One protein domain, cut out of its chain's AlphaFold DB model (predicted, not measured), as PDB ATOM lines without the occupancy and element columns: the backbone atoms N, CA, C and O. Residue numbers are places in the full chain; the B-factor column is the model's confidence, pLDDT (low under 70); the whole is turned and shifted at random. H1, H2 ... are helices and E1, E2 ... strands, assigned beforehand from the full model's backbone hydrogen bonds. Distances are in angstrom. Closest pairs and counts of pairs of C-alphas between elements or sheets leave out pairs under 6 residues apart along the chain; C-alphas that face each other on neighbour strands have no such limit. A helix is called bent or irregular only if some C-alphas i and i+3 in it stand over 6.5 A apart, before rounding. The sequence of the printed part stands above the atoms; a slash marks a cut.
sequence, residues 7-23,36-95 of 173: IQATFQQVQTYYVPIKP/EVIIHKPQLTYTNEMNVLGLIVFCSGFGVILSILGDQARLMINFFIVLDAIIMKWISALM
ATOM      1  N   ILE A   7     -23.129  44.493 -21.133       93.31
ATOM      2  CA  ILE A   7     -24.535  44.111 -21.347       93.31
ATOM      3  C   ILE A   7     -25.289  45.266 -22.007       93.31
ATOM      4  O   ILE A   7     -26.109  45.061 -22.891       93.31
ATOM      5  N   GLN A   8     -24.989  46.504 -21.619       91.50
ATOM      6  CA  GLN A   8     -25.579  47.663 -22.278       91.50
ATOM      7  C   GLN A   8     -25.075  47.797 -23.723       91.50
ATOM      8  O   GLN A   8     -25.859  48.083 -24.624       91.50
ATOM      9  N   ALA A   9     -23.791  47.515 -23.967       92.88
ATOM     10  CA  ALA A   9     -23.179  47.592 -25.292       92.88
ATOM     11  C   ALA A   9     -23.789  46.633 -26.331       92.88
ATOM     12  O   ALA A   9     -23.672  46.905 -27.527       92.88
ATOM     13  N   THR A  10     -24.455  45.547 -25.914       94.19
ATOM     14  CA  THR A  10     -25.142  44.636 -26.848       94.19
ATOM     15  C   THR A  10     -26.410  45.236 -27.452       94.19
ATOM     16  O   THR A  10     -26.853  44.762 -28.493       94.19
ATOM     17  N   PHE A  11     -26.981  46.281 -26.846       94.44
ATOM     18  CA  PHE A  11     -28.228  46.903 -27.313       94.44
ATOM     19  C   PHE A  11     -28.138  48.419 -27.505       94.44
ATOM     20  O   PHE A  11     -29.013  48.995 -28.150       94.44
ATOM     21  N   GLN A  12     -27.127  49.075 -26.930       93.19
ATOM     22  CA  GLN A  12     -27.012  50.529 -26.913       93.19
ATOM     23  C   GLN A  12     -25.594  51.021 -27.208       93.19
ATOM     24  O   GLN A  12     -24.592  50.412 -26.818       93.19
ATOM     25  N   GLN A  13     -25.521  52.188 -27.845       92.19
ATOM     26  CA  GLN A  13     -24.282  52.898 -28.135       92.19
ATOM     27  C   GLN A  13     -24.361  54.340 -27.644       92.19
ATOM     28  O   GLN A  13     -25.434  54.936 -27.573       92.19
ATOM     29  N   VAL A  14     -23.202  54.906 -27.319       89.31
ATOM     30  CA  VAL A  14     -23.084  56.290 -26.856       89.31
ATOM     31  C   VAL A  14     -22.854  57.202 -28.051       89.31
ATOM     32  O   VAL A  14     -21.906  57.007 -28.812       89.31
ATOM     33  N   GLN A  15     -23.691  58.224 -28.183       87.12
ATOM     34  CA  GLN A  15     -23.541  59.288 -29.167       87.12
ATOM     35  C   GLN A  15     -23.486  60.641 -28.452       87.12
ATOM     36  O   GLN A  15     -24.146  60.858 -27.435       87.12
ATOM     37  N   THR A  16     -22.670  61.556 -28.971       89.88
ATOM     38  CA  THR A  16     -22.583  62.922 -28.441       89.88
ATOM     39  C   THR A  16     -23.496  63.829 -29.251       89.88
ATOM     40  O   THR A  16     -23.286  63.998 -30.450       89.88
ATOM     41  N   TYR A  17     -24.478  64.433 -28.590       87.44
ATOM     42  CA  TYR A  17     -25.379  65.421 -29.179       87.44
ATOM     43  C   TYR A  17     -25.111  66.803 -28.585       87.44
ATOM     44  O   TYR A  17     -24.865  66.943 -27.389       87.44
ATOM     45  N   TYR A  18     -25.167  67.844 -29.416       86.06
ATOM     46  CA  TYR A  18     -24.984  69.227 -28.979       86.06
ATOM     47  C   TYR A  18     -26.331  69.877 -28.679       86.06
ATOM     48  O   TYR A  18     -27.064  70.253 -29.594       86.06
ATOM     49  N   VAL A  19     -26.646  70.051 -27.396       84.56
ATOM     50  CA  VAL A  19     -27.922  70.640 -26.972       84.56
ATOM     51  C   VAL A  19     -27.753  72.152 -26.769       84.56
ATOM     52  O   VAL A  19     -26.807  72.566 -26.086       84.56
ATOM     53  N   PRO A  20     -28.630  72.996 -27.350       82.31
ATOM     54  CA  PRO A  20     -28.602  74.435 -27.124       82.31
ATOM     55  C   PRO A  20     -29.078  74.754 -25.703       82.31
ATOM     56  O   PRO A  20     -30.213  74.467 -25.327       82.31
ATOM     57  N   ILE A  21     -28.220  75.385 -24.909       76.94
ATOM     58  CA  ILE A  21     -28.556  75.869 -23.571       76.94
ATOM     59  C   ILE A  21     -28.684  77.386 -23.635       76.94
ATOM     60  O   ILE A  21     -27.739  78.087 -24.002       76.94
ATOM     61  N   LYS A  22     -29.853  77.899 -23.238       68.75
ATOM     62  CA  LYS A  22     -30.044  79.335 -23.021       68.75
ATOM     63  C   LYS A  22     -29.349  79.729 -21.712       68.75
ATOM     64  O   LYS A  22     -29.728  79.201 -20.660       68.75
ATOM     65  N   PRO A  23     -28.334  80.609 -21.723       63.84
ATOM     66  CA  PRO A  23     -27.720  81.064 -20.486       63.84
ATOM     67  C   PRO A  23     -28.747  81.852 -19.665       63.84
ATOM     68  O   PRO A  23     -29.443  82.727 -20.182       63.84
ATOM     69  N   GLU A  36     -29.098  87.001 -27.269       61.31
ATOM     70  CA  GLU A  36     -29.230  85.645 -26.720       61.31
ATOM     71  C   GLU A  36     -28.158  84.747 -27.354       61.31
ATOM     72  O   GLU A  36     -28.351  84.171 -28.422       61.31
ATOM     73  N   VAL A  37     -26.990  84.643 -26.718       66.69
ATOM     74  CA  VAL A  37     -25.949  83.711 -27.157       66.69
ATOM     75  C   VAL A  37     -26.399  82.299 -26.782       66.69
ATOM     76  O   VAL A  37     -26.358  81.911 -25.614       66.69
ATOM     77  N   ILE A  38     -26.860  81.532 -27.769       70.19
ATOM     78  CA  ILE A  38     -27.184  80.112 -27.611       70.19
ATOM     79  C   ILE A  38     -25.865  79.339 -27.502       70.19
ATOM     80  O   ILE A  38     -25.092  79.282 -28.456       70.19
ATOM     81  N   ILE A  39     -25.595  78.746 -26.336       77.38
ATOM     82  CA  ILE A  39     -24.382  77.948 -26.114       77.38
ATOM     83  C   ILE A  39     -24.733  76.479 -26.323       77.38
ATOM     84  O   ILE A  39     -25.527  75.915 -25.572       77.38
ATOM     85  N   HIS A  40     -24.119  75.840 -27.314       80.44
ATOM     86  CA  HIS A  40     -24.214  74.394 -27.484       80.44
ATOM     87  C   HIS A  40     -23.273  73.698 -26.499       80.44
ATOM     88  O   HIS A  40     -22.068  73.954 -26.510       80.44
ATOM     89  N   LYS A  41     -23.804  72.807 -25.656       84.69
ATOM     90  CA  LYS A  41     -22.974  71.922 -24.825       84.69
ATOM     91  C   LYS A  41     -23.059  70.483 -25.335       84.69
ATOM     92  O   LYS A  41     -24.160  70.044 -25.674       84.69
ATOM     93  N   PRO A  42     -21.931  69.753 -25.387       87.25
ATOM     94  CA  PRO A  42     -21.960  68.333 -25.691       87.25
ATOM     95  C   PRO A  42     -22.656  67.590 -24.546       87.25
ATOM     96  O   PRO A  42     -22.323  67.781 -23.375       87.25
ATOM     97  N   GLN A  43     -23.621  66.749 -24.889       87.38
ATOM     98  CA  GLN A  43     -24.323  65.859 -23.978       87.38
ATOM     99  C   GLN A  43     -24.249  64.433 -24.529       87.38
ATOM    100  O   GLN A  43     -24.409  64.207 -25.729       87.38
ATOM    101  N   LEU A  44     -23.979  63.476 -23.644       86.25
ATOM    102  CA  LEU A  44     -23.958  62.060 -23.988       86.25
ATOM    103  C   LEU A  44     -25.386  61.516 -23.951       86.25
ATOM    104  O   LEU A  44     -26.079  61.655 -22.941       86.25
ATOM    105  N   THR A  45     -25.804  60.892 -25.046       87.25
ATOM    106  CA  THR A  45     -27.098  60.215 -25.168       87.25
ATOM    107  C   THR A  45     -26.858  58.775 -25.601       87.25
ATOM    108  O   THR A  45     -26.009  58.507 -26.452       87.25
ATOM    109  N   TYR A  46     -27.611  57.844 -25.016       88.88
ATOM    110  CA  TYR A  46     -27.598  56.443 -25.426       88.88
ATOM    111  C   TYR A  46     -28.643  56.220 -26.519       88.88
ATOM    112  O   TYR A  46     -29.826  56.501 -26.324       88.88
ATOM    113  N   THR A  47     -28.198  55.703 -27.658       90.56
ATOM    114  CA  THR A  47     -29.049  55.328 -28.792       90.56
ATOM    115  C   THR A  47     -29.215  53.809 -28.800       90.56
ATOM    116  O   THR A  47     -28.267  53.091 -28.478       90.56
ATOM    117  N   ASN A  48     -30.405  53.313 -29.160       92.94
ATOM    118  CA  ASN A  48     -30.727  51.878 -29.226       92.94
ATOM    119  C   ASN A  48     -30.111  51.213 -30.469       92.94
ATOM    120  O   ASN A  48     -30.812  50.754 -31.367       92.94
ATOM    121  N   GLU A  49     -28.787  51.197 -30.526       90.81
ATOM    122  CA  GLU A  49     -27.995  50.517 -31.542       90.81
ATOM    123  C   GLU A  49     -26.862  49.761 -30.851       90.81
ATOM    124  O   GLU A  49     -26.321  50.217 -29.849       90.81
ATOM    125  N   MET A  50     -26.473  48.605 -31.379       92.69
ATOM    126  CA  MET A  50     -25.403  47.805 -30.787       92.69
ATOM    127  C   MET A  50     -24.035  48.475 -30.975       92.69
ATOM    128  O   MET A  50     -23.628  48.789 -32.093       92.69
ATOM    129  N   ASN A  51     -23.262  48.601 -29.894       94.06
ATOM    130  CA  ASN A  51     -21.890  49.098 -29.951       94.06
ATOM    131  C   ASN A  51     -20.915  47.982 -30.372       94.06
ATOM    132  O   ASN A  51     -20.158  47.443 -29.560       94.06
ATOM    133  N   VAL A  52     -20.926  47.647 -31.665       94.00
ATOM    134  CA  VAL A  52     -20.116  46.557 -32.243       94.00
ATOM    135  C   VAL A  52     -18.621  46.779 -32.020       94.00
ATOM    136  O   VAL A  52     -17.906  45.862 -31.621       94.00
ATOM    137  N   LEU A  53     -18.146  48.012 -32.218       93.00
ATOM    138  CA  LEU A  53     -16.734  48.353 -32.046       93.00
ATOM    139  C   LEU A  53     -16.266  48.097 -30.606       93.00
ATOM    140  O   LEU A  53     -15.170  47.581 -30.399       93.00
ATOM    141  N   GLY A  54     -17.095  48.440 -29.614       93.00
ATOM    142  CA  GLY A  54     -16.774  48.197 -28.212       93.00
ATOM    143  C   GLY A  54     -16.754  46.720 -27.837       93.00
ATOM    144  O   GLY A  54     -15.853  46.287 -27.118       93.00
ATOM    145  N   LEU A  55     -17.692  45.941 -28.378       94.44
ATOM    146  CA  LEU A  55     -17.729  44.492 -28.183       94.44
ATOM    147  C   LEU A  55     -16.504  43.804 -28.797       94.44
ATOM    148  O   LEU A  55     -15.902  42.964 -28.135       94.44
ATOM    149  N   ILE A  56     -16.085  44.193 -30.007       95.31
ATOM    150  CA  ILE A  56     -14.883  43.634 -30.651       95.31
ATOM    151  C   ILE A  56     -13.647  43.890 -29.786       95.31
ATOM    152  O   ILE A  56     -12.925  42.950 -29.465       95.31
ATOM    153  N   VAL A  57     -13.423  45.137 -29.361       95.38
ATOM    154  CA  VAL A  57     -12.247  45.495 -28.548       95.38
ATOM    155  C   VAL A  57     -12.237  44.733 -27.221       95.38
ATOM    156  O   VAL A  57     -11.198  44.196 -26.832       95.38
ATOM    157  N   PHE A  58     -13.388  44.639 -26.549       94.69
ATOM    158  CA  PHE A  58     -13.516  43.878 -25.310       94.69
ATOM    159  C   PHE A  58     -13.232  42.381 -25.520       94.69
ATOM    160  O   PHE A  58     -12.385  41.821 -24.824       94.69
ATOM    161  N   CYS A  59     -13.881  41.743 -26.499       94.62
ATOM    162  CA  CYS A  59     -13.709  40.317 -26.787       94.62
ATOM    163  C   CYS A  59     -12.280  39.983 -27.236       94.62
ATOM    164  O   CYS A  59     -11.738  38.960 -26.820       94.62
ATOM    165  N   SER A  60     -11.639  40.842 -28.035       95.00
ATOM    166  CA  SER A  60     -10.234  40.674 -28.423       95.00
ATOM    167  C   SER A  60      -9.302  40.751 -27.215       95.00
ATOM    168  O   SER A  60      -8.455  39.876 -27.048       95.00
ATOM    169  N   GLY A  61      -9.475  41.747 -26.338       94.62
ATOM    170  CA  GLY A  61      -8.695  41.849 -25.103       94.62
ATOM    171  C   GLY A  61      -8.904  40.639 -24.191       94.62
ATOM    172  O   GLY A  61      -7.939  40.035 -23.727       94.62
ATOM    173  N   PHE A  62     -10.157  40.226 -24.000       94.25
ATOM    174  CA  PHE A  62     -10.513  39.043 -23.222       94.25
ATOM    175  C   PHE A  62      -9.883  37.760 -23.791       94.25
ATOM    176  O   PHE A  62      -9.297  36.980 -23.039       94.25
ATOM    177  N   GLY A  63      -9.914  37.572 -25.114       94.94
ATOM    178  CA  GLY A  63      -9.270  36.444 -25.791       94.94
ATOM    179  C   GLY A  63      -7.750  36.413 -25.602       94.94
ATOM    180  O   GLY A  63      -7.186  35.348 -25.349       94.94
ATOM    181  N   VAL A  64      -7.085  37.574 -25.641       95.62
ATOM    182  CA  VAL A  64      -5.644  37.679 -25.351       95.62
ATOM    183  C   VAL A  64      -5.343  37.263 -23.910       95.62
ATOM    184  O   VAL A  64      -4.421  36.481 -23.686       95.62
ATOM    185  N   ILE A  65      -6.134  37.714 -22.930       95.81
ATOM    186  CA  ILE A  65      -5.947  37.326 -21.524       95.81
ATOM    187  C   ILE A  65      -6.161  35.818 -21.328       95.81
ATOM    188  O   ILE A  65      -5.331  35.174 -20.689       95.81
ATOM    189  N   LEU A  66      -7.201  35.224 -21.928       94.75
ATOM    190  CA  LEU A  66      -7.396  33.768 -21.891       94.75
ATOM    191  C   LEU A  66      -6.196  33.013 -22.481       94.75
ATOM    192  O   LEU A  66      -5.786  31.997 -21.923       94.75
ATOM    193  N   SER A  67      -5.600  33.525 -23.562       92.06
ATOM    194  CA  SER A  67      -4.401  32.926 -24.157       92.06
ATOM    195  C   SER A  67      -3.182  32.988 -23.231       92.06
ATOM    196  O   SER A  67      -2.331  32.106 -23.308       92.06
ATOM    197  N   ILE A  68      -3.082  34.007 -22.372       94.69
ATOM    198  CA  ILE A  68      -1.980  34.156 -21.408       94.69
ATOM    199  C   ILE A  68      -2.170  33.225 -20.202       94.69
ATOM    200  O   ILE A  68      -1.194  32.678 -19.694       94.69
ATOM    201  N   LEU A  69      -3.414  33.004 -19.759       92.94
ATOM    202  CA  LEU A  69      -3.734  32.118 -18.628       92.94
ATOM    203  C   LEU A  69      -3.487  30.623 -18.921       92.94
ATOM    204  O   LEU A  69      -3.477  29.809 -17.993       92.94
ATOM    205  N   GLY A  70      -3.282  30.254 -20.189       89.31
ATOM    206  CA  GLY A  70      -2.887  28.908 -20.597       89.31
ATOM    207  C   GLY A  70      -3.873  27.835 -20.131       89.31
ATOM    208  O   GLY A  70      -5.072  27.902 -20.411       89.31
ATOM    209  N   ASP A  71      -3.376  26.834 -19.403       91.62
ATOM    210  CA  ASP A  71      -4.167  25.661 -19.017       91.62
ATOM    211  C   ASP A  71      -5.346  25.981 -18.090       91.62
ATOM    212  O   ASP A  71      -6.383  25.320 -18.176       91.62
ATOM    213  N   GLN A  72      -5.255  27.030 -17.266       90.75
ATOM    214  CA  GLN A  72      -6.363  27.443 -16.394       90.75
ATOM    215  C   GLN A  72      -7.571  27.959 -17.194       90.75
ATOM    216  O   GLN A  72      -8.716  27.808 -16.769       90.75
ATOM    217  N   ALA A  73      -7.327  28.528 -18.376       92.88
ATOM    218  CA  ALA A  73      -8.358  29.050 -19.268       92.88
ATOM    219  C   ALA A  73      -8.903  27.999 -20.252       92.88
ATOM    220  O   ALA A  73      -9.859  28.286 -20.977       92.88
ATOM    221  N   ARG A  74      -8.351  26.776 -20.281       93.00
ATOM    222  CA  ARG A  74      -8.701  25.742 -21.271       93.00
ATOM    223  C   ARG A  74     -10.193  25.409 -21.292       93.00
ATOM    224  O   ARG A  74     -10.762  25.255 -22.370       93.00
ATOM    225  N   LEU A  75     -10.839  25.344 -20.126       95.06
ATOM    226  CA  LEU A  75     -12.285  25.112 -20.036       95.06
ATOM    227  C   LEU A  75     -13.081  26.234 -20.723       95.06
ATOM    228  O   LEU A  75     -14.000  25.959 -21.488       95.06
ATOM    229  N   MET A  76     -12.691  27.487 -20.483       94.81
ATOM    230  CA  MET A  76     -13.341  28.668 -21.051       94.81
ATOM    231  C   MET A  76     -13.130  28.751 -22.569       94.81
ATOM    232  O   MET A  76     -14.073  29.000 -23.315       94.81
ATOM    233  N   ILE A  77     -11.911  28.484 -23.044       94.38
ATOM    234  CA  ILE A  77     -11.596  28.452 -24.481       94.38
ATOM    235  C   ILE A  77     -12.437  27.379 -25.182       94.38
ATOM    236  O   ILE A  77     -13.073  27.662 -26.197       94.38
ATOM    237  N   ASN A  78     -12.504  26.172 -24.613       95.56
ATOM    238  CA  ASN A  78     -13.317  25.088 -25.165       95.56
ATOM    239  C   ASN A  78     -14.807  25.451 -25.210       95.56
ATOM    240  O   ASN A  78     -15.477  25.132 -26.190       95.56
ATOM    241  N   PHE A  79     -15.318  26.147 -24.191       96.44
ATOM    242  CA  PHE A  79     -16.687  26.656 -24.198       96.44
ATOM    243  C   PHE A  79     -16.943  27.586 -25.396       96.44
ATOM    244  O   PHE A  79     -17.910  27.370 -26.127       96.44
ATOM    245  N   PHE A  80     -16.065  28.563 -25.653       95.69
ATOM    246  CA  PHE A  80     -16.227  29.479 -26.791       95.69
ATOM    247  C   PHE A  80     -16.090  28.788 -28.151       95.69
ATOM    248  O   PHE A  80     -16.821  29.138 -29.072       95.69
ATOM    249  N   ILE A  81     -15.219  27.783 -28.275       95.94
ATOM    250  CA  ILE A  81     -15.094  26.982 -29.505       95.94
ATOM    251  C   ILE A  81     -16.398  26.233 -29.799       95.94
ATOM    252  O   ILE A  81     -16.879  26.233 -30.932       95.94
ATOM    253  N   VAL A  82     -16.992  25.601 -28.782       97.50
ATOM    254  CA  VAL A  82     -18.269  24.893 -28.946       97.50
ATOM    255  C   VAL A  82     -19.397  25.880 -29.248       97.50
ATOM    256  O   VAL A  82     -20.231  25.602 -30.108       97.50
ATOM    257  N   LEU A  83     -19.409  27.043 -28.592       96.75
ATOM    258  CA  LEU A  83     -20.383  28.101 -28.854       96.75
ATOM    259  C   LEU A  83     -20.309  28.601 -30.306       96.75
ATOM    260  O   LEU A  83     -21.346  28.685 -30.961       96.75
ATOM    261  N   ASP A  84     -19.109  28.878 -30.823       95.75
ATOM    262  CA  ASP A  84     -18.899  29.269 -32.224       95.75
ATOM    263  C   ASP A  84     -19.388  28.181 -33.191       95.75
ATOM    264  O   ASP A  84     -20.162  28.463 -34.104       95.75
ATOM    265  N   ALA A  85     -19.055  26.912 -32.928       96.19
ATOM    266  CA  ALA A  85     -19.530  25.795 -33.739       96.19
ATOM    267  C   ALA A  85     -21.069  25.699 -33.765       96.19
ATOM    268  O   ALA A  85     -21.656  25.441 -34.820       96.19
ATOM    269  N   ILE A  86     -21.733  25.935 -32.628       96.94
ATOM    270  CA  ILE A  86     -23.200  25.991 -32.545       96.94
ATOM    271  C   ILE A  86     -23.737  27.156 -33.385       96.94
ATOM    272  O   ILE A  86     -24.647  26.948 -34.191       96.94
ATOM    273  N   ILE A  87     -23.167  28.356 -33.246       95.81
ATOM    274  CA  ILE A  87     -23.579  29.549 -34.002       95.81
ATOM    275  C   ILE A  87     -23.421  29.313 -35.509       95.81
ATOM    276  O   ILE A  87     -24.352  29.576 -36.270       95.81
ATOM    277  N   MET A  88     -22.304  28.733 -35.949       93.06
ATOM    278  CA  MET A  88     -22.070  28.418 -37.361       93.06
ATOM    279  C   MET A  88     -23.082  27.406 -37.909       93.06
ATOM    280  O   MET A  88     -23.561  27.559 -39.034       93.06
ATOM    281  N   LYS A  89     -23.475  26.392 -37.123       93.81
ATOM    282  CA  LYS A  89     -24.543  25.454 -37.520       93.81
ATOM    283  C   LYS A  89     -25.896  26.153 -37.654       93.81
ATOM    284  O   LYS A  89     -26.618  25.874 -38.611       93.81
ATOM    285  N   TRP A  90     -26.212  27.072 -36.747       93.38
ATOM    286  CA  TRP A  90     -27.416  27.900 -36.824       93.38
ATOM    287  C   TRP A  90     -27.425  28.804 -38.064       93.38
ATOM    288  O   TRP A  90     -28.429  28.844 -38.774       93.38
ATOM    289  N   ILE A  91     -26.311  29.475 -38.371       90.69
ATOM    290  CA  ILE A  91     -26.184  30.329 -39.565       90.69
ATOM    291  C   ILE A  91     -26.357  29.501 -40.843       90.69
ATOM    292  O   ILE A  91     -27.109  29.901 -41.730       90.69
ATOM    293  N   SER A  92     -25.728  28.327 -40.930       88.38
ATOM    294  CA  SER A  92     -25.896  27.430 -42.081       88.38
ATOM    295  C   SER A  92     -27.343  26.966 -42.252       88.38
ATOM    296  O   SER A  92     -27.833  26.906 -43.377       88.38
ATOM    297  N   ALA A  93     -28.049  26.682 -41.152       88.81
ATOM    298  CA  ALA A  93     -29.472  26.367 -41.210       88.81
ATOM    299  C   ALA A  93     -30.286  27.558 -41.739       88.81
ATOM    300  O   ALA A  93     -31.129  27.365 -42.609       88.81
ATOM    301  N   LEU A  94     -29.996  28.782 -41.281       86.81
ATOM    302  CA  LEU A  94     -30.655  30.004 -41.752       86.81
ATOM    303  C   LEU A  94     -30.392  30.273 -43.244       86.81
ATOM    304  O   LEU A  94     -31.307  30.665 -43.966       86.81
ATOM    305  N   MET A  95     -29.173  30.025 -43.727       86.50
ATOM    306  CA  MET A  95     -28.808  30.224 -45.135       86.50
ATOM    307  C   MET A  95     -29.597  29.307 -46.082       86.50
ATOM    308  O   MET A  95     -29.888  29.694 -47.213       86.50
TER     309      MET A  95
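Overview. This is residues 7 to 23 and 36 to 95 of the 173 residues of the protein "Amino acid transporter" of Angiostrongylus cantonensis (UniProt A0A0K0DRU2). A long two-stranded ribbon, E1 and E2, leads into a long helix, H1, that folds back on itself as a V of two arms, H1a and H1b. The ribbon and the V follow each other along the longest axis, and residues 81 to 95 of H1b stick out free. The printed part has 77 residues with two named strands and one named helix, in the order E1, E2, H1; the sheet, order E1 - E2, is antiparallel and the class is mixed, helices and strands. The whole is extended, with a radius of gyration of the C-alphas of 20.4 A, and flat, spanning 64 by 36 by 14 A.

Along the chain. E1, residues 13 to 21, is 23.8 A long and begins at C-alpha 13 (-24.282, 52.898, -28.135). E2, residues 39 to 47, is 23.3 A long and bends by 50 degrees at residue 44. H1, residues 52 to 95, was assigned as one helix by its hydrogen bonds but is bent: C-alphas 68 and 71 are 9.1 A apart. Arm H1a, residues 52 to 68, is 24.5 A long. Arm H1b, residues 71 to 95, is 36.2 A long, ends at C-alpha 95 (-28.808, 30.224, -45.135) and is irregular, with C-alphas 72 and 75 7.3 A apart.

Arrangement. E1 and E2 are antiparallel neighbours at 153 degrees, with N 15 and O 45 at 2.9 A and N 43 and O 17 at 2.8 A, within hydrogen-bond range. A tight link of 4 residues joins E2 to H1. H1a touches H1b with residues 66 to 67 alone, and H1b touches H1a with residues 73 to 77 alone; the closest C-alphas, of Leu 66 and Ala 73, are 5.5 A apart. The arms run opposite ways at a steep tilt of 39 degrees. E1 is apart from both arms, and E2 is apart from H1b. Every O i to N i+4 pair is within hydrogen-bond range in H1a, and 19 of 21 are in H1b.

Size, cuts and confidence. The two C-alphas farthest apart, of Glu 36 and Asp 71, are 65.5 A apart. Residues 24 to 35 are not printed, and C-alphas 23 and 36 are 7.9 A apart across this cut, which lies in the link from E1 to E2. The mean pLDDT of the printed part is 90.0, with residues 22 to 23 and 36 to 37 under 70.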